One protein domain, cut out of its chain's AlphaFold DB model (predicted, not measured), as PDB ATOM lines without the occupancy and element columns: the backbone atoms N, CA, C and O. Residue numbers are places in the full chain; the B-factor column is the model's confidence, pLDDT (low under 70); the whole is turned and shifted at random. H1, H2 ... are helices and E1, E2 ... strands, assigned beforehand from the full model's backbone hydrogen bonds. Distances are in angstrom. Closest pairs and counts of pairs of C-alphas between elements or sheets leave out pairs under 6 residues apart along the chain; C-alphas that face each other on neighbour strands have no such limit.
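This is residues 4 to 119 of the 144 residues of an uncharacterized protein of Avibacterium paragallinarum (UniProt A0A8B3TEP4). A small, strongly twisted wall of three strands, E1 to E3, stands between two groups of helices along the longest axis. At one end H1, H2 and H3 make a crossed cluster, with H1 over one face of the sheet; at the other end the long helix H5 grazes the sheet, and little H4 is near H5 but away from the sheet. The 116 printed residues hold five named helices and three named strands in the order H1 H2 H3 E1 E2 E3 H4 H5, of mixed class; the sheet's order is E1, E2, E3, antiparallel throughout. The whole is compact, with a radius of gyration of the C-alphas of 14.7 A and spans of 43 by 29 by 27 A.

Strand E1, residues 52 to 58, begins at C-alpha 52 (21.126, 23.009, -14.679) and is 16.9 A long. E2 is residues 67 to 72, 15.9 A, and E3 residues 78 to 82, 13.2 A. Helix H1, residues 4 to 12, begins at C-alpha 4 (19.902, 10.927, -8.406). H2 is residues 27 to 38, 15.5 A, and H3 residues 42 to 51, 14.0 A. H4 is residues 89 to 93. H5, residues 103 to 118, is 22.2 A long and ends at C-alpha 118 (4.749, 32.485, -16.060).

E1, E2 and E3 form a meander, each strand the antiparallel neighbour of the one before. In the hairpin E1 and E2, N 53 and O 71 are 2.9 A apart, within hydrogen-bond range; in the hairpin E2 and E3, N 79 and O 70 are 2.7 A apart, also within range. H1 is on the sheet at a height of 9.6 A, over E2 and only just over E3, with 3 of its C-alphas on E3; its line and that of E2 stand at 40 degrees on the local plane, slantwise to the strands. H1 touches H3, about perpendicular at 83 degrees, the closest C-alphas being those of Leu 8 and Phe 48, 7.0 A apart. H2 is not on the sheet; with residues 31 to 35 alone it only just touches H3, with 3 pairs of C-alphas within 8 A, closest at Lys 31 and Ile 45, 6.8 A. H3 only grazes the sheet with residues 46 to 51. H5 only grazes it with residues 109 to 117; the closest C-alphas of E1 and H5 are those of Gln 58 and Tyr 113, 7.1 A apart. Every O i to N i+4 pair is within hydrogen-bond range in H1, H2, H3 and H5; in H4 0 of 1 is, and 0 of 2 O i to N i+3 pairs.

The C-alphas farthest apart are those of Asp 28 and Ala 99, 43.3 A. The printed part has no cut. The link from H1 to H2, 14 residues, is long. Mean pLDDT of the printed part is 77.2; it is under 70 at residues 4, 63 and 84 to 106.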
ATOM      1  N   GLU A   4      18.787  10.144  -8.954       61.31
ATOM      2  CA  GLU A   4      19.902  10.927  -8.406       61.31
ATOM      3  C   GLU A   4      19.826  12.413  -8.792       61.31
ATOM      4  O   GLU A   4      20.042  13.288  -7.955       61.31
ATOM      5  N   ASN A   5      19.418  12.719 -10.029       73.75
ATOM      6  CA  ASN A   5      19.261  14.099 -10.496       73.75
ATOM      7  C   ASN A   5      18.129  14.841  -9.766       73.75
ATOM      8  O   ASN A   5      18.233  16.046  -9.541       73.75
ATOM      9  N   LYS A   6      17.059  14.135  -9.378       73.12
ATOM     10  CA  LYS A   6      15.955  14.723  -8.602       73.12
ATOM     11  C   LYS A   6      16.371  14.996  -7.155       73.12
ATOM     12  O   LYS A   6      16.056  16.059  -6.632       73.12
ATOM     13  N   ALA A   7      17.112  14.078  -6.535       75.62
ATOM     14  CA  ALA A   7      17.634  14.259  -5.178       75.62
ATOM     15  C   ALA A   7      18.640  15.420  -5.095       75.62
ATOM     16  O   ALA A   7      18.638  16.185  -4.127       75.62
ATOM     17  N   LEU A   8      19.462  15.590  -6.136       83.62
ATOM     18  CA  LEU A   8      20.388  16.712  -6.251       83.62
ATOM     19  C   LEU A   8      19.641  18.047  -6.364       83.62
ATOM     20  O   LEU A   8      19.912  18.956  -5.585       83.62
ATOM     21  N   LEU A   9      18.644  18.144  -7.248       83.56
ATOM     22  CA  LEU A   9      17.789  19.332  -7.374       83.56
ATOM     23  C   LEU A   9      17.080  19.688  -6.067       83.56
ATOM     24  O   LEU A   9      17.102  20.842  -5.643       83.56
ATOM     25  N   ALA A  10      16.500  18.686  -5.411       80.81
ATOM     26  CA  ALA A  10      15.867  18.858  -4.113       80.81
ATOM     27  C   ALA A  10      16.866  19.281  -3.033       80.81
ATOM     28  O   ALA A  10      16.479  19.947  -2.091       80.81
ATOM     29  N   SER A  11      18.147  18.919  -3.136       84.62
ATOM     30  CA  SER A  11      19.161  19.365  -2.176       84.62
ATOM     31  C   SER A  11      19.567  20.816  -2.402       84.62
ATOM     32  O   SER A  11      19.782  21.532  -1.425       84.62
ATOM     33  N   VAL A  12      19.648  21.250  -3.663       87.69
ATOM     34  CA  VAL A  12      19.971  22.637  -4.019       87.69
ATOM     35  C   VAL A  12      18.823  23.593  -3.686       87.69
ATOM     36  O   VAL A  12      19.087  24.726  -3.309       87.69
ATOM     37  N   SER A  13      17.562  23.149  -3.702       84.44
ATOM     38  CA  SER A  13      16.417  24.008  -3.342       84.44
ATOM     39  C   SER A  13      16.410  24.492  -1.881       84.44
ATOM     40  O   SER A  13      15.520  25.242  -1.498       84.44
ATOM     41  N   TYR A  14      17.339  24.025  -1.040       83.31
ATOM     42  CA  TYR A  14      17.502  24.450   0.359       83.31
ATOM     43  C   TYR A  14      18.577  25.530   0.535       83.31
ATOM     44  O   TYR A  14      18.892  25.879   1.671       83.31
ATOM     45  N   ILE A  15      19.186  26.009  -0.550       88.69
ATOM     46  CA  ILE A  15      20.165  27.093  -0.499       88.69
ATOM     47  C   ILE A  15      19.709  28.282  -1.337       88.69
ATOM     48  O   ILE A  15      19.030  28.127  -2.353       88.69
ATOM     49  N   ASP A  16      20.129  29.469  -0.925       89.75
ATOM     50  CA  ASP A  16      19.798  30.705  -1.621       89.75
ATOM     51  C   ASP A  16      20.857  30.962  -2.695       89.75
ATOM     52  O   ASP A  16      22.018  31.233  -2.386       89.75
ATOM     53  N   ILE A  17      20.456  30.844  -3.956       90.06
ATOM     54  CA  ILE A  17      21.265  31.120  -5.149       90.06
ATOM     55  C   ILE A  17      21.220  32.610  -5.499       90.06
ATOM     56  O   ILE A  17      22.164  33.139  -6.085       90.06
ATOM     57  N   PHE A  18      20.131  33.275  -5.124       90.25
ATOM     58  CA  PHE A  18      19.937  34.710  -5.266       90.25
ATOM     59  C   PHE A  18      19.966  35.385  -3.894       90.25
ATOM     60  O   PHE A  18      19.676  34.758  -2.874       90.25
ATOM     61  N   ASP A  19      20.366  36.650  -3.859       87.75
ATOM     62  CA  ASP A  19      20.208  37.500  -2.684       87.75
ATOM     63  C   ASP A  19      18.780  38.075  -2.595       87.75
ATOM     64  O   ASP A  19      17.931  37.852  -3.461       87.75
ATOM     65  N   SER A  20      18.499  38.826  -1.526       82.19
ATOM     66  CA  SER A  20      17.201  39.481  -1.318       82.19
ATOM     67  C   SER A  20      16.883  40.577  -2.341       82.19
ATOM     68  O   SER A  20      15.736  41.007  -2.428       82.19
ATOM     69  N   GLU A  21      17.881  41.040  -3.092       82.94
ATOM     70  CA  GLU A  21      17.735  42.036  -4.156       82.94
ATOM     71  C   GLU A  21      17.456  41.377  -5.519       82.94
ATOM     72  O   GLU A  21      17.150  42.062  -6.493       82.94
ATOM     73  N   GLY A  22      17.505  40.042  -5.589       79.75
ATOM     74  CA  GLY A  22      17.314  39.273  -6.814       79.75
ATOM     75  C   GLY A  22      18.575  39.166  -7.671       79.75
ATOM     76  O   GLY A  22      18.487  38.729  -8.821       79.75
ATOM     77  N   ASN A  23      19.749  39.523  -7.143       87.06
ATOM     78  CA  ASN A  23      21.014  39.287  -7.827       87.06
ATOM     79  C   ASN A  23      21.495  37.863  -7.551       87.06
ATOM     80  O   ASN A  23      21.429  37.351  -6.434       87.06
ATOM     81  N   LYS A  24      22.020  37.210  -8.585       87.81
ATOM     82  CA  LYS A  24      22.616  35.882  -8.446       87.81
ATOM     83  C   LYS A  24      23.936  35.991  -7.679       87.81
ATOM     84  O   LYS A  24      24.809  36.763  -8.074       87.81
ATOM     85  N   LYS A  25      24.101  35.183  -6.631       90.88
ATOM     86  CA  LYS A  25      25.359  35.083  -5.879       90.88
ATOM     87  C   LYS A  25      26.495  34.580  -6.771       90.88
ATOM     88  O   LYS A  25      26.262  33.905  -7.780       90.88
ATOM     89  N   ASN A  26      27.738  34.866  -6.382       89.94
ATOM     90  CA  ASN A  26      28.895  34.330  -7.091       89.94
ATOM     91  C   ASN A  26      28.892  32.789  -7.035       89.94
ATOM     92  O   ASN A  26      28.448  32.169  -6.069       89.94
ATOM     93  N   THR A  27      29.426  32.164  -8.081       87.81
ATOM     94  CA  THR A  27      29.519  30.707  -8.195       87.81
ATOM     95  C   THR A  27      30.316  30.097  -7.042       87.81
ATOM     96  O   THR A  27      29.939  29.037  -6.552       87.81
ATOM     97  N   ASP A  28      31.375  30.761  -6.572       89.75
ATOM     98  CA  ASP A  28      32.194  30.251  -5.464       89.75
ATOM     99  C   ASP A  28      31.449  30.283  -4.122       89.75
ATOM    100  O   ASP A  28      31.569  29.348  -3.324       89.75
ATOM    101  N   ASP A  29      30.603  31.293  -3.906       90.00
ATOM    102  CA  ASP A  29      29.739  31.374  -2.724       90.00
ATOM    103  C   ASP A  29      28.671  30.277  -2.767       90.00
ATOM    104  O   ASP A  29      28.465  29.566  -1.784       90.00
ATOM    105  N   ILE A  30      28.053  30.068  -3.935       88.88
ATOM    106  CA  ILE A  30      27.078  28.990  -4.156       88.88
ATOM    107  C   ILE A  30      27.714  27.623  -3.879       88.88
ATOM    108  O   ILE A  30      27.133  26.809  -3.162       88.88
ATOM    109  N   LYS A  31      28.914  27.362  -4.413       90.62
ATOM    110  CA  LYS A  31      29.659  26.120  -4.152       90.62
ATOM    111  C   LYS A  31      29.924  25.947  -2.659       90.62
ATOM    112  O   LYS A  31      29.595  24.903  -2.103       90.62
ATOM    113  N   THR A  32      30.421  26.992  -2.004       90.75
ATOM    114  CA  THR A  32      30.703  26.985  -0.563       90.75
ATOM    115  C   THR A  32      29.448  26.679   0.261       90.75
ATOM    116  O   THR A  32      29.508  25.903   1.217       90.75
ATOM    117  N   GLU A  33      28.297  27.255  -0.093       89.62
ATOM    118  CA  GLU A  33      27.026  26.967   0.576       89.62
ATOM    119  C   GLU A  33      26.558  25.524   0.342       89.62
ATOM    120  O   GLU A  33      26.127  24.865   1.291       89.62
ATOM    121  N   LEU A  34      26.686  24.997  -0.879       89.38
ATOM    122  CA  LEU A  34      26.346  23.605  -1.192       89.38
ATOM    123  C   LEU A  34      27.222  22.603  -0.428       89.38
ATOM    124  O   LEU A  34      26.714  21.603   0.083       89.38
ATOM    125  N   GLU A  35      28.515  22.879  -0.299       90.62
ATOM    126  CA  GLU A  35      29.437  22.039   0.469       90.62
ATOM    127  C   GLU A  35      29.133  22.105   1.968       90.62
ATOM    128  O   GLU A  35      28.977  21.075   2.624       90.62
ATOM    129  N   LYS A  36      29.003  23.314   2.528       89.19
ATOM    130  CA  LYS A  36      28.882  23.499   3.982       89.19
ATOM    131  C   LYS A  36      27.493  23.182   4.524       89.19
ATOM    132  O   LYS A  36      27.393  22.577   5.586       89.19
ATOM    133  N   LYS A  37      26.428  23.606   3.834       86.38
ATOM    134  CA  LYS A  37      25.042  23.473   4.325       86.38
ATOM    135  C   LYS A  37      24.371  22.183   3.872       86.38
ATOM    136  O   LYS A  37      23.453  21.710   4.537       86.38
ATOM    137  N   ARG A  38      24.765  21.647   2.712       87.50
ATOM    138  CA  ARG A  38      24.138  20.455   2.115       87.50
ATOM    139  C   ARG A  38      25.062  19.245   2.067       87.50
ATOM    140  O   ARG A  38      24.594  18.170   1.702       87.50
ATOM    141  N   HIS A  39      26.331  19.398   2.456       87.81
ATOM    142  CA  HIS A  39      27.333  18.330   2.459       87.81
ATOM    143  C   HIS A  39      27.462  17.629   1.100       87.81
ATOM    144  O   HIS A  39      27.747  16.431   1.029       87.81
ATOM    145  N   LEU A  40      27.227  18.372   0.011       87.81
ATOM    146  CA  LEU A  40      27.399  17.842  -1.334       87.81
ATOM    147  C   LEU A  40      28.885  17.720  -1.654       87.81
ATOM    148  O   LEU A  40      29.683  18.596  -1.329       87.81
ATOM    149  N   LYS A  41      29.247  16.632  -2.331       90.88
ATOM    150  CA  LYS A  41      30.596  16.456  -2.868       90.88
ATOM    151  C   LYS A  41      30.797  17.376  -4.065       90.88
ATOM    152  O   LYS A  41      29.863  17.604  -4.835       90.88
ATOM    153  N   GLU A  42      32.037  17.793  -4.295       88.94
ATOM    154  CA  GLU A  42      32.409  18.631  -5.439       88.94
ATOM    155  C   GLU A  42      31.905  18.055  -6.778       88.94
ATOM    156  O   GLU A  42      31.359  18.777  -7.611       88.94
ATOM    157  N   SER A  43      31.981  16.732  -6.967       89.62
ATOM    158  CA  SER A  43      31.462  16.065  -8.168       89.62
ATOM    159  C   SER A  43      29.950  16.241  -8.355       89.62
ATOM    160  O   SER A  43      29.496  16.449  -9.478       89.62
ATOM    161  N   GLN A  44      29.171  16.217  -7.271       88.81
ATOM    162  CA  GLN A  44      27.720  16.428  -7.299       88.81
ATOM    163  C   GLN A  44      27.385  17.896  -7.576       88.81
ATOM    164  O   GLN A  44      26.460  18.195  -8.326       88.81
ATOM    165  N   ILE A  45      28.162  18.820  -7.011       89.56
ATOM    166  CA  ILE A  45      28.005  20.256  -7.253       89.56
ATOM    167  C   ILE A  45      28.306  20.580  -8.715       89.56
ATOM    168  O   ILE A  45      27.501  21.222  -9.388       89.56
ATOM    169  N   ASN A  46      29.417  20.072  -9.244       90.44
ATOM    170  CA  ASN A  46      29.781  20.247 -10.645       90.44
ATOM    171  C   ASN A  46      28.752  19.590 -11.575       90.44
ATOM    172  O   ASN A  46      28.369  20.188 -12.578       90.44
ATOM    173  N   GLN A  47      28.234  18.408 -11.225       90.25
ATOM    174  CA  GLN A  47      27.130  17.785 -11.958       90.25
ATOM    175  C   GLN A  47      25.898  18.695 -11.994       90.25
ATOM    176  O   GLN A  47      25.325  18.891 -13.067       90.25
ATOM    177  N   PHE A  48      25.507  19.286 -10.864       90.19
ATOM    178  CA  PHE A  48      24.386  20.221 -10.815       90.19
ATOM    179  C   PHE A  48      24.634  21.441 -11.710       90.19
ATOM    180  O   PHE A  48      23.830  21.713 -12.599       90.19
ATOM    181  N   LEU A  49      25.764  22.129 -11.521       89.75
ATOM    182  CA  LEU A  49      26.099  23.354 -12.252       89.75
ATOM    183  C   LEU A  49      26.249  23.116 -13.761       89.75
ATOM    184  O   LEU A  49      25.929  23.999 -14.558       89.75
ATOM    185  N   ASN A  50      26.695  21.930 -14.177       90.75
ATOM    186  CA  ASN A  50      26.809  21.565 -15.589       90.75
ATOM    187  C   ASN A  50      25.475  21.139 -16.205       90.75
ATOM    188  O   ASN A  50      25.279  21.320 -17.404       90.75
ATOM    189  N   THR A  51      24.556  20.598 -15.407       89.38
ATOM    190  CA  THR A  51      23.268  20.092 -15.903       89.38
ATOM    191  C   THR A  51      22.196  21.175 -15.911       89.38
ATOM    192  O   THR A  51      21.376  21.220 -16.829       89.38
ATOM    193  N   TYR A  52      22.204  22.060 -14.914       89.56
ATOM    194  CA  TYR A  52      21.126  23.009 -14.679       89.56
ATOM    195  C   TYR A  52      21.604  24.454 -14.659       89.56
ATOM    196  O   TYR A  52      22.730  24.785 -14.286       89.56
ATOM    197  N   GLU A  53      20.701  25.332 -15.055       90.38
ATOM    198  CA  GLU A  53      20.790  26.768 -14.865       90.38
ATOM    199  C   GLU A  53      19.633  27.205 -13.966       90.38
ATOM    200  O   GLU A  53      18.479  26.940 -14.285       90.38
ATOM    201  N   VAL A  54      19.919  27.862 -12.842       90.25
ATOM    202  CA  VAL A  54      18.872  28.462 -12.001       90.25
ATOM    203  C   VAL A  54      18.489  29.805 -12.611       90.25
ATOM    204  O   VAL A  54      19.347  30.685 -12.722       90.25
ATOM    205  N   LEU A  55      17.233  29.921 -13.045       87.31
ATOM    206  CA  LEU A  55      16.697  31.095 -13.733       87.31
ATOM    207  C   LEU A  55      16.111  32.110 -12.754       87.31
ATOM    208  O   LEU A  55      16.280  33.307 -12.951       87.31
ATOM    209  N   ASP A  56      15.413  31.620 -11.731       87.62
ATOM    210  CA  ASP A  56      14.736  32.443 -10.734       87.62
ATOM    211  C   ASP A  56      14.557  31.642  -9.436       87.62
ATOM    212  O   ASP A  56      14.545  30.403  -9.457       87.62
ATOM    213  N   GLN A  57      14.427  32.344  -8.312       88.19
ATOM    214  CA  GLN A  57      14.200  31.743  -7.006       88.19
ATOM    215  C   GLN A  57      13.272  32.604  -6.148       88.19
ATOM    216  O   GLN A  57      13.485  33.803  -5.974       88.19
ATOM    217  N   GLN A  58      12.291  31.950  -5.532       87.25
ATOM    218  CA  GLN A  58      11.565  32.456  -4.379       87.25
ATOM    219  C   GLN A  58      12.298  32.035  -3.105       87.25
ATOM    220  O   GLN A  58      12.306  30.854  -2.732       87.25
ATOM    221  N   LEU A  59      12.904  33.014  -2.431       86.12
ATOM    222  CA  LEU A  59      13.440  32.828  -1.082       86.12
ATOM    223  C   LEU A  59      12.317  32.444  -0.115       86.12
ATOM    224  O   LEU A  59      11.144  32.730  -0.378       86.12
ATOM    225  N   GLU A  60      12.688  31.805   0.993       82.81
ATOM    226  CA  GLU A  60      11.743  31.370   2.021       82.81
ATOM    227  C   GLU A  60      10.859  32.537   2.487       82.81
ATOM    228  O   GLU A  60      11.343  33.538   3.016       82.81
ATOM    229  N   THR A  61       9.553  32.429   2.238       77.50
ATOM    230  CA  THR A  61       8.567  33.415   2.691       77.50
ATOM    231  C   THR A  61       8.258  33.218   4.173       77.50
ATOM    232  O   THR A  61       8.617  32.211   4.782       77.50
ATOM    233  N   ALA A  62       7.499  34.142   4.769       74.94
ATOM    234  CA  ALA A  62       7.018  33.992   6.144       74.94
ATOM    235  C   ALA A  62       6.151  32.733   6.363       74.94
ATOM    236  O   ALA A  62       5.999  32.292   7.501       74.94
ATOM    237  N   SER A  63       5.585  32.147   5.298       65.12
ATOM    238  CA  SER A  63       4.840  30.884   5.373       65.12
ATOM    239  C   SER A  63       5.739  29.641   5.289       65.12
ATOM    240  O   SER A  63       5.251  28.515   5.392       65.12
ATOM    241  N   GLY A  64       7.048  29.823   5.094       71.69
ATOM    242  CA  GLY A  64       8.007  28.749   4.843       71.69
ATOM    243  C   GLY A  64       8.017  28.262   3.390       71.69
ATOM    244  O   GLY A  64       8.644  27.245   3.099       71.69
ATOM    245  N   PHE A  65       7.326  28.948   2.469       78.44
ATOM    246  CA  PHE A  65       7.347  28.591   1.052       78.44
ATOM    247  C   PHE A  65       8.659  29.028   0.398       78.44
ATOM    248  O   PHE A  65       9.055  30.186   0.488       78.44
ATOM    249  N   SER A  66       9.310  28.109  -0.313       81.94
ATOM    250  CA  SER A  66      10.453  28.412  -1.172       81.94
ATOM    251  C   SER A  66      10.421  27.526  -2.408       81.94
ATOM    252  O   SER A  66      10.115  26.330  -2.343       81.94
ATOM    253  N   ALA A  67      10.753  28.121  -3.546       84.62
ATOM    254  CA  ALA A  67      10.800  27.430  -4.818       84.62
ATOM    255  C   ALA A  67      11.862  28.043  -5.727       84.62
ATOM    256  O   ALA A  67      12.310  29.168  -5.525       84.62
ATOM    257  N   MET A  68      12.256  27.300  -6.753       87.12
ATOM    258  CA  MET A  68      13.151  27.780  -7.796       87.12
ATOM    259  C   MET A  68      12.710  27.280  -9.163       87.12
ATOM    260  O   MET A  68      12.186  26.171  -9.307       87.12
ATOM    261  N   VAL A  69      12.974  28.091 -10.181       84.69
ATOM    262  CA  VAL A  69      12.859  27.693 -11.581       84.69
ATOM    263  C   VAL A  69      14.251  27.364 -12.088       84.69
ATOM    264  O   VAL A  69      15.144  28.215 -12.098       84.69
ATOM    265  N   VAL A  70      14.438  26.132 -12.548       86.50
ATOM    266  CA  VAL A  70      15.697  25.698 -13.157       86.50
ATOM    267  C   VAL A  70      15.473  25.254 -14.592       86.50
ATOM    268  O   VAL A  70      14.445  24.670 -14.920       86.50
ATOM    269  N   ARG A  71      16.448  25.491 -15.460       84.19
ATOM    270  CA  ARG A  71      16.481  24.976 -16.825       84.19
ATOM    271  C   ARG A  71      17.483  23.844 -16.920       84.19
ATOM    272  O   ARG A  71      18.646  24.018 -16.575       84.19
ATOM    273  N   GLU A  72      17.048  22.694 -17.417       85.69
ATOM    274  CA  GLU A  72      17.960  21.634 -17.837       85.69
ATOM    275  C   GLU A  72      18.649  22.072 -19.136       85.69
ATOM    276  O   GLU A  72      17.995  22.272 -20.161       85.69
ATOM    277  N   LYS A  73      19.973  22.242 -19.104       88.00
ATOM    278  CA  LYS A  73      20.747  22.806 -20.220       88.00
ATOM    279  C   LYS A  73      20.720  21.925 -21.470       88.00
ATOM    280  O   LYS A  73      20.747  22.446 -22.578       88.00
ATOM    281  N   SER A  74      20.656  20.605 -21.297       87.00
ATOM    282  CA  SER A  74      20.672  19.645 -22.407       87.00
ATOM    283  C   SER A  74      19.368  19.623 -23.206       87.00
ATOM    284  O   SER A  74      19.403  19.451 -24.420       87.00
ATOM    285  N   SER A  75      18.221  19.783 -22.541       83.19
ATOM    286  CA  SER A  75      16.898  19.675 -23.167       83.19
ATOM    287  C   SER A  75      16.177  21.014 -23.325       83.19
ATOM    288  O   SER A  75      15.167  21.085 -24.023       83.19
ATOM    289  N   GLY A  76      16.648  22.063 -22.645       76.62
ATOM    290  CA  GLY A  76      15.976  23.358 -22.558       76.62
ATOM    291  C   GLY A  76      14.710  23.351 -21.694       76.62
ATOM    292  O   GLY A  76      14.038  24.378 -21.600       76.62
ATOM    293  N   LYS A  77      14.359  22.224 -21.055       75.88
ATOM    294  CA  LYS A  77      13.149  22.114 -20.231       75.88
ATOM    295  C   LYS A  77      13.287  22.925 -18.946       75.88
ATOM    296  O   LYS A  77      14.265  22.770 -18.214       75.88
ATOM    297  N   ASN A  78      12.275  23.740 -18.656       78.75
ATOM    298  CA  ASN A  78      12.157  24.434 -17.379       78.75
ATOM    299  C   ASN A  78      11.454  23.518 -16.367       78.75
ATOM    300  O   ASN A  78      10.443  22.889 -16.677       78.75
ATOM    301  N   LEU A  79      12.002  23.450 -15.163       79.38
ATOM    302  CA  LEU A  79      11.532  22.649 -14.045       79.38
ATOM    303  C   LEU A  79      11.209  23.598 -12.893       79.38
ATOM    304  O   LEU A  79      12.027  24.445 -12.530       79.38
ATOM    305  N   PHE A  80      10.025  23.431 -12.314       78.44
ATOM    306  CA  PHE A  80       9.608  24.129 -11.104       78.44
ATOM    307  C   PHE A  80       9.905  23.241  -9.895       78.44
ATOM    308  O   PHE A  80       9.363  22.140  -9.789       78.44
ATOM    309  N   VAL A  81      10.807  23.681  -9.021       79.88
ATOM    310  CA  VAL A  81      11.286  22.896  -7.877       79.88
ATOM    311  C   VAL A  81      10.859  23.585  -6.591       79.88
ATOM    312  O   VAL A  81      11.332  24.675  -6.295       79.88
ATOM    313  N   ILE A  82       9.989  22.937  -5.820       78.31
ATOM    314  CA  ILE A  82       9.538  23.413  -4.507       78.31
ATOM    315  C   ILE A  82      10.342  22.696  -3.420       78.31
ATOM    316  O   ILE A  82      10.547  21.479  -3.484       78.31
ATOM    317  N   ARG A  83      10.789  23.436  -2.408       76.31
ATOM    318  CA  ARG A  83      11.418  22.870  -1.213       76.31
ATOM    319  C   ARG A  83      10.329  22.221  -0.344       76.31
ATOM    320  O   ARG A  83       9.580  22.953   0.272       76.31
ATOM    321  N   GLY A  84      10.254  20.881  -0.326       63.59
ATOM    322  CA  GLY A  84       9.385  20.024   0.521       63.59
ATOM    323  C   GLY A  84       7.942  20.524   0.753       63.59
ATOM    324  O   GLY A  84       7.729  21.430   1.540       63.59
ATOM    325  N   THR A  85       6.899  19.929   0.179       45.44
ATOM    326  CA  THR A  85       6.519  18.510   0.301       45.44
ATOM    327  C   THR A  85       6.488  17.768  -1.037       45.44
ATOM    328  O   THR A  85       6.323  18.354  -2.106       45.44
ATOM    329  N   GLN A  86       6.745  16.457  -0.979       43.50
ATOM    330  CA  GLN A  86       6.713  15.576  -2.145       43.50
ATOM    331  C   GLN A  86       5.302  15.583  -2.753       43.50
ATOM    332  O   GLN A  86       4.342  15.307  -2.050       43.50
ATOM    333  N   GLU A  87       5.253  15.878  -4.054       48.47
ATOM    334  CA  GLU A  87       4.092  15.940  -4.967       48.47
ATOM    335  C   GLU A  87       3.370  17.301  -5.110       48.47
ATOM    336  O   GLU A  87       2.250  17.496  -4.654       48.47
ATOM    337  N   PRO A  88       3.977  18.252  -5.859       48.22
ATOM    338  CA  PRO A  88       3.323  19.499  -6.274       48.22
ATOM    339  C   PRO A  88       2.338  19.345  -7.436       48.22
ATOM    340  O   PRO A  88       1.589  20.278  -7.723       48.22
ATOM    341  N   VAL A  89       2.386  18.221  -8.160       46.31
ATOM    342  CA  VAL A  89       1.523  18.013  -9.334       46.31
ATOM    343  C   VAL A  89       0.061  17.906  -8.887       46.31
ATOM    344  O   VAL A  89      -0.804  18.512  -9.516       46.31
ATOM    345  N   ASP A  90      -0.167  17.309  -7.715       46.47
ATOM    346  CA  ASP A  90      -1.479  17.234  -7.068       46.47
ATOM    347  C   ASP A  90      -1.843  18.524  -6.326       46.47
ATOM    348  O   ASP A  90      -3.000  18.783  -6.064       46.47
ATOM    349  N   PHE A  91      -0.913  19.426  -6.026       49.06
ATOM    350  CA  PHE A  91      -1.259  20.639  -5.276       49.06
ATOM    351  C   PHE A  91      -1.987  21.703  -6.115       49.06
ATOM    352  O   PHE A  91      -2.824  22.443  -5.604       49.06
ATOM    353  N   LEU A  92      -1.666  21.797  -7.408       50.75
ATOM    354  CA  LEU A  92      -2.326  22.712  -8.347       50.75
ATOM    355  C   LEU A  92      -3.631  22.126  -8.911       50.75
ATOM    356  O   LEU A  92      -4.548  22.890  -9.202       50.75
ATOM    357  N   GLN A  93      -3.721  20.797  -9.052       45.84
ATOM    358  CA  GLN A  93      -4.944  20.106  -9.488       45.84
ATOM    359  C   GLN A  93      -5.898  19.779  -8.319       45.84
ATOM    360  O   GLN A  93      -7.099  19.989  -8.466       45.84
ATOM    361  N   ASP A  94      -5.379  19.410  -7.142       42.75
ATOM    362  CA  ASP A  94      -6.128  19.066  -5.917       42.75
ATOM    363  C   ASP A  94      -6.046  20.149  -4.824       42.75
ATOM    364  O   ASP A  94      -6.335  19.893  -3.649       42.75
ATOM    365  N   GLY A  95      -5.699  21.391  -5.184       46.41
ATOM    366  CA  GLY A  95      -5.555  22.560  -4.292       46.41
ATOM    367  C   GLY A  95      -6.816  22.996  -3.523       46.41
ATOM    368  O   GLY A  95      -6.898  24.127  -3.043       46.41
ATOM    369  N   MET A  96      -7.808  22.113  -3.405       45.78
ATOM    370  CA  MET A  96      -9.036  22.253  -2.632       45.78
ATOM    371  C   MET A  96      -9.033  21.547  -1.264       45.78
ATOM    372  O   MET A  96      -9.986  21.756  -0.514       45.78
ATOM    373  N   LEU A  97      -8.008  20.785  -0.851       43.78
ATOM    374  CA  LEU A  97      -7.970  20.240   0.524       43.78
ATOM    375  C   LEU A  97      -7.414  21.242   1.555       43.78
ATOM    376  O   LEU A  97      -6.391  21.056   2.212       43.78
ATOM    377  N   VAL A  98      -8.161  22.331   1.733       50.38
ATOM    378  CA  VAL A  98      -8.040  23.252   2.866       50.38
ATOM    379  C   VAL A  98      -8.732  22.616   4.076       50.38
ATOM    380  O   VAL A  98      -9.937  22.770   4.241       50.38
ATOM    381  N   ALA A  99      -7.988  21.903   4.928       44.69
ATOM    382  CA  ALA A  99      -8.567  21.308   6.143       44.69
ATOM    383  C   ALA A  99      -7.844  21.631   7.466       44.69
ATOM    384  O   ALA A  99      -8.391  21.330   8.522       44.69
ATOM    385  N   THR A 100      -6.660  22.263   7.472       46.53
ATOM    386  CA  THR A 100      -5.903  22.454   8.738       46.53
ATOM    387  C   THR A 100      -5.255  23.831   8.937       46.53
ATOM    388  O   THR A 100      -4.581  24.051   9.939       46.53
ATOM    389  N   GLY A 101      -5.456  24.789   8.022       49.12
ATOM    390  CA  GLY A 101      -5.029  26.191   8.195       49.12
ATOM    391  C   GLY A 101      -3.539  26.495   7.961       49.12
ATOM    392  O   GLY A 101      -3.221  27.628   7.620       49.12
ATOM    393  N   LEU A 102      -2.638  25.509   8.041       50.12
ATOM    394  CA  LEU A 102      -1.192  25.693   7.807       50.12
ATOM    395  C   LEU A 102      -0.810  25.771   6.317       50.12
ATOM    396  O   LEU A 102       0.050  26.563   5.945       50.12
ATOM    397  N   ALA A 103      -1.488  25.025   5.440       62.03
ATOM    398  CA  ALA A 103      -1.130  24.983   4.018       62.03
ATOM    399  C   ALA A 103      -1.620  26.201   3.213       62.03
ATOM    400  O   ALA A 103      -1.076  26.490   2.156       62.03
ATOM    401  N   LYS A 104      -2.629  26.952   3.683       64.50
ATOM    402  CA  LYS A 104      -3.270  28.001   2.865       64.50
ATOM    403  C   LYS A 104      -2.306  29.122   2.461       64.50
ATOM    404  O   LYS A 104      -2.351  29.574   1.323       64.50
ATOM    405  N   ALA A 105      -1.452  29.569   3.381       67.38
ATOM    406  CA  ALA A 105      -0.471  30.613   3.088       67.38
ATOM    407  C   ALA A 105       0.592  30.121   2.091       67.38
ATOM    408  O   ALA A 105       0.893  30.819   1.130       67.38
ATOM    409  N   GLN A 106       1.058  28.879   2.248       66.69
ATOM    410  CA  GLN A 106       1.999  28.251   1.316       66.69
ATOM    411  C   GLN A 106       1.384  28.046  -0.079       66.69
ATOM    412  O   GLN A 106       2.069  28.246  -1.077       66.69
ATOM    413  N   VAL A 107       0.084  27.714  -0.167       71.25
ATOM    414  CA  VAL A 107      -0.657  27.643  -1.445       71.25
ATOM    415  C   VAL A 107      -0.658  28.988  -2.150       71.25
ATOM    416  O   VAL A 107      -0.387  29.065  -3.346       71.25
ATOM    417  N   ILE A 108      -0.968  30.050  -1.413       73.75
ATOM    418  CA  ILE A 108      -1.052  31.399  -1.967       73.75
ATOM    419  C   ILE A 108       0.318  31.866  -2.454       73.75
ATOM    420  O   ILE A 108       0.418  32.334  -3.586       73.75
ATOM    421  N   ASP A 109       1.368  31.660  -1.657       75.31
ATOM    422  CA  ASP A 109       2.735  32.009  -2.047       75.31
ATOM    423  C   ASP A 109       3.181  31.229  -3.294       75.31
ATOM    424  O   ASP A 109       3.768  31.808  -4.209       75.31
ATOM    425  N   ALA A 110       2.827  29.942  -3.391       74.25
ATOM    426  CA  ALA A 110       3.116  29.125  -4.565       74.25
ATOM    427  C   ALA A 110       2.397  29.617  -5.826       74.25
ATOM    428  O   ALA A 110       3.021  29.715  -6.883       74.25
ATOM    429  N   LEU A 111       1.107  29.950  -5.726       73.62
ATOM    430  CA  LEU A 111       0.322  30.465  -6.851       73.62
ATOM    431  C   LEU A 111       0.806  31.847  -7.295       73.62
ATOM    432  O   LEU A 111       0.937  32.095  -8.493       73.62
ATOM    433  N   ASN A 112       1.118  32.732  -6.348       80.62
ATOM    434  CA  ASN A 112       1.666  34.054  -6.648       80.62
ATOM    435  C   ASN A 112       3.022  33.940  -7.334       80.62
ATOM    436  O   ASN A 112       3.253  34.588  -8.357       80.62
ATOM    437  N   TYR A 113       3.892  33.065  -6.829       79.81
ATOM    438  CA  TYR A 113       5.182  32.814  -7.450       79.81
ATOM    439  C   TYR A 113       5.039  32.197  -8.846       79.81
ATOM    440  O   TYR A 113       5.685  32.656  -9.786       79.81
ATOM    441  N   PHE A 114       4.148  31.218  -9.017       77.81
ATOM    442  CA  PHE A 114       3.862  30.613 -10.317       77.81
ATOM    443  C   PHE A 114       3.362  31.649 -11.333       77.81
ATOM    444  O   PHE A 114       3.874  31.715 -12.452       77.81
ATOM    445  N   ASN A 115       2.409  32.498 -10.941       74.44
ATOM    446  CA  ASN A 115       1.915  33.579 -11.789       74.44
ATOM    447  C   ASN A 115       3.052  34.538 -12.157       74.44
ATOM    448  O   ASN A 115       3.260  34.815 -13.333       74.44
ATOM    449  N   LYS A 116       3.867  34.956 -11.181       82.38
ATOM    450  CA  LYS A 116       5.029  35.825 -11.412       82.38
ATOM    451  C   LYS A 116       5.990  35.259 -12.465       82.38
ATOM    452  O   LYS A 116       6.420  36.006 -13.339       82.38
ATOM    453  N   VAL A 117       6.338  33.969 -12.398       80.12
ATOM    454  CA  VAL A 117       7.327  33.360 -13.317       80.12
ATOM    455  C   VAL A 117       6.750  32.941 -14.672       80.12
ATOM    456  O   VAL A 117       7.511  32.721 -15.614       80.12
ATOM    457  N   THR A 118       5.425  32.822 -14.794       76.44
ATOM    458  CA  THR A 118       4.749  32.485 -16.060       76.44
ATOM    459  C   THR A 118       4.205  33.703 -16.803       76.44
ATOM    460  O   THR A 118       4.005  33.635 -18.017       76.44
ATOM    461  N   THR A 119       4.014  34.833 -16.121       76.69
ATOM    462  CA  THR A 119       3.633  36.098 -16.750       76.69
ATOM    463  C   THR A 119       4.799  36.679 -17.568       76.69
ATOM    464  O   THR A 119       5.904  36.850 -17.045       76.69
TER     465      THR A 119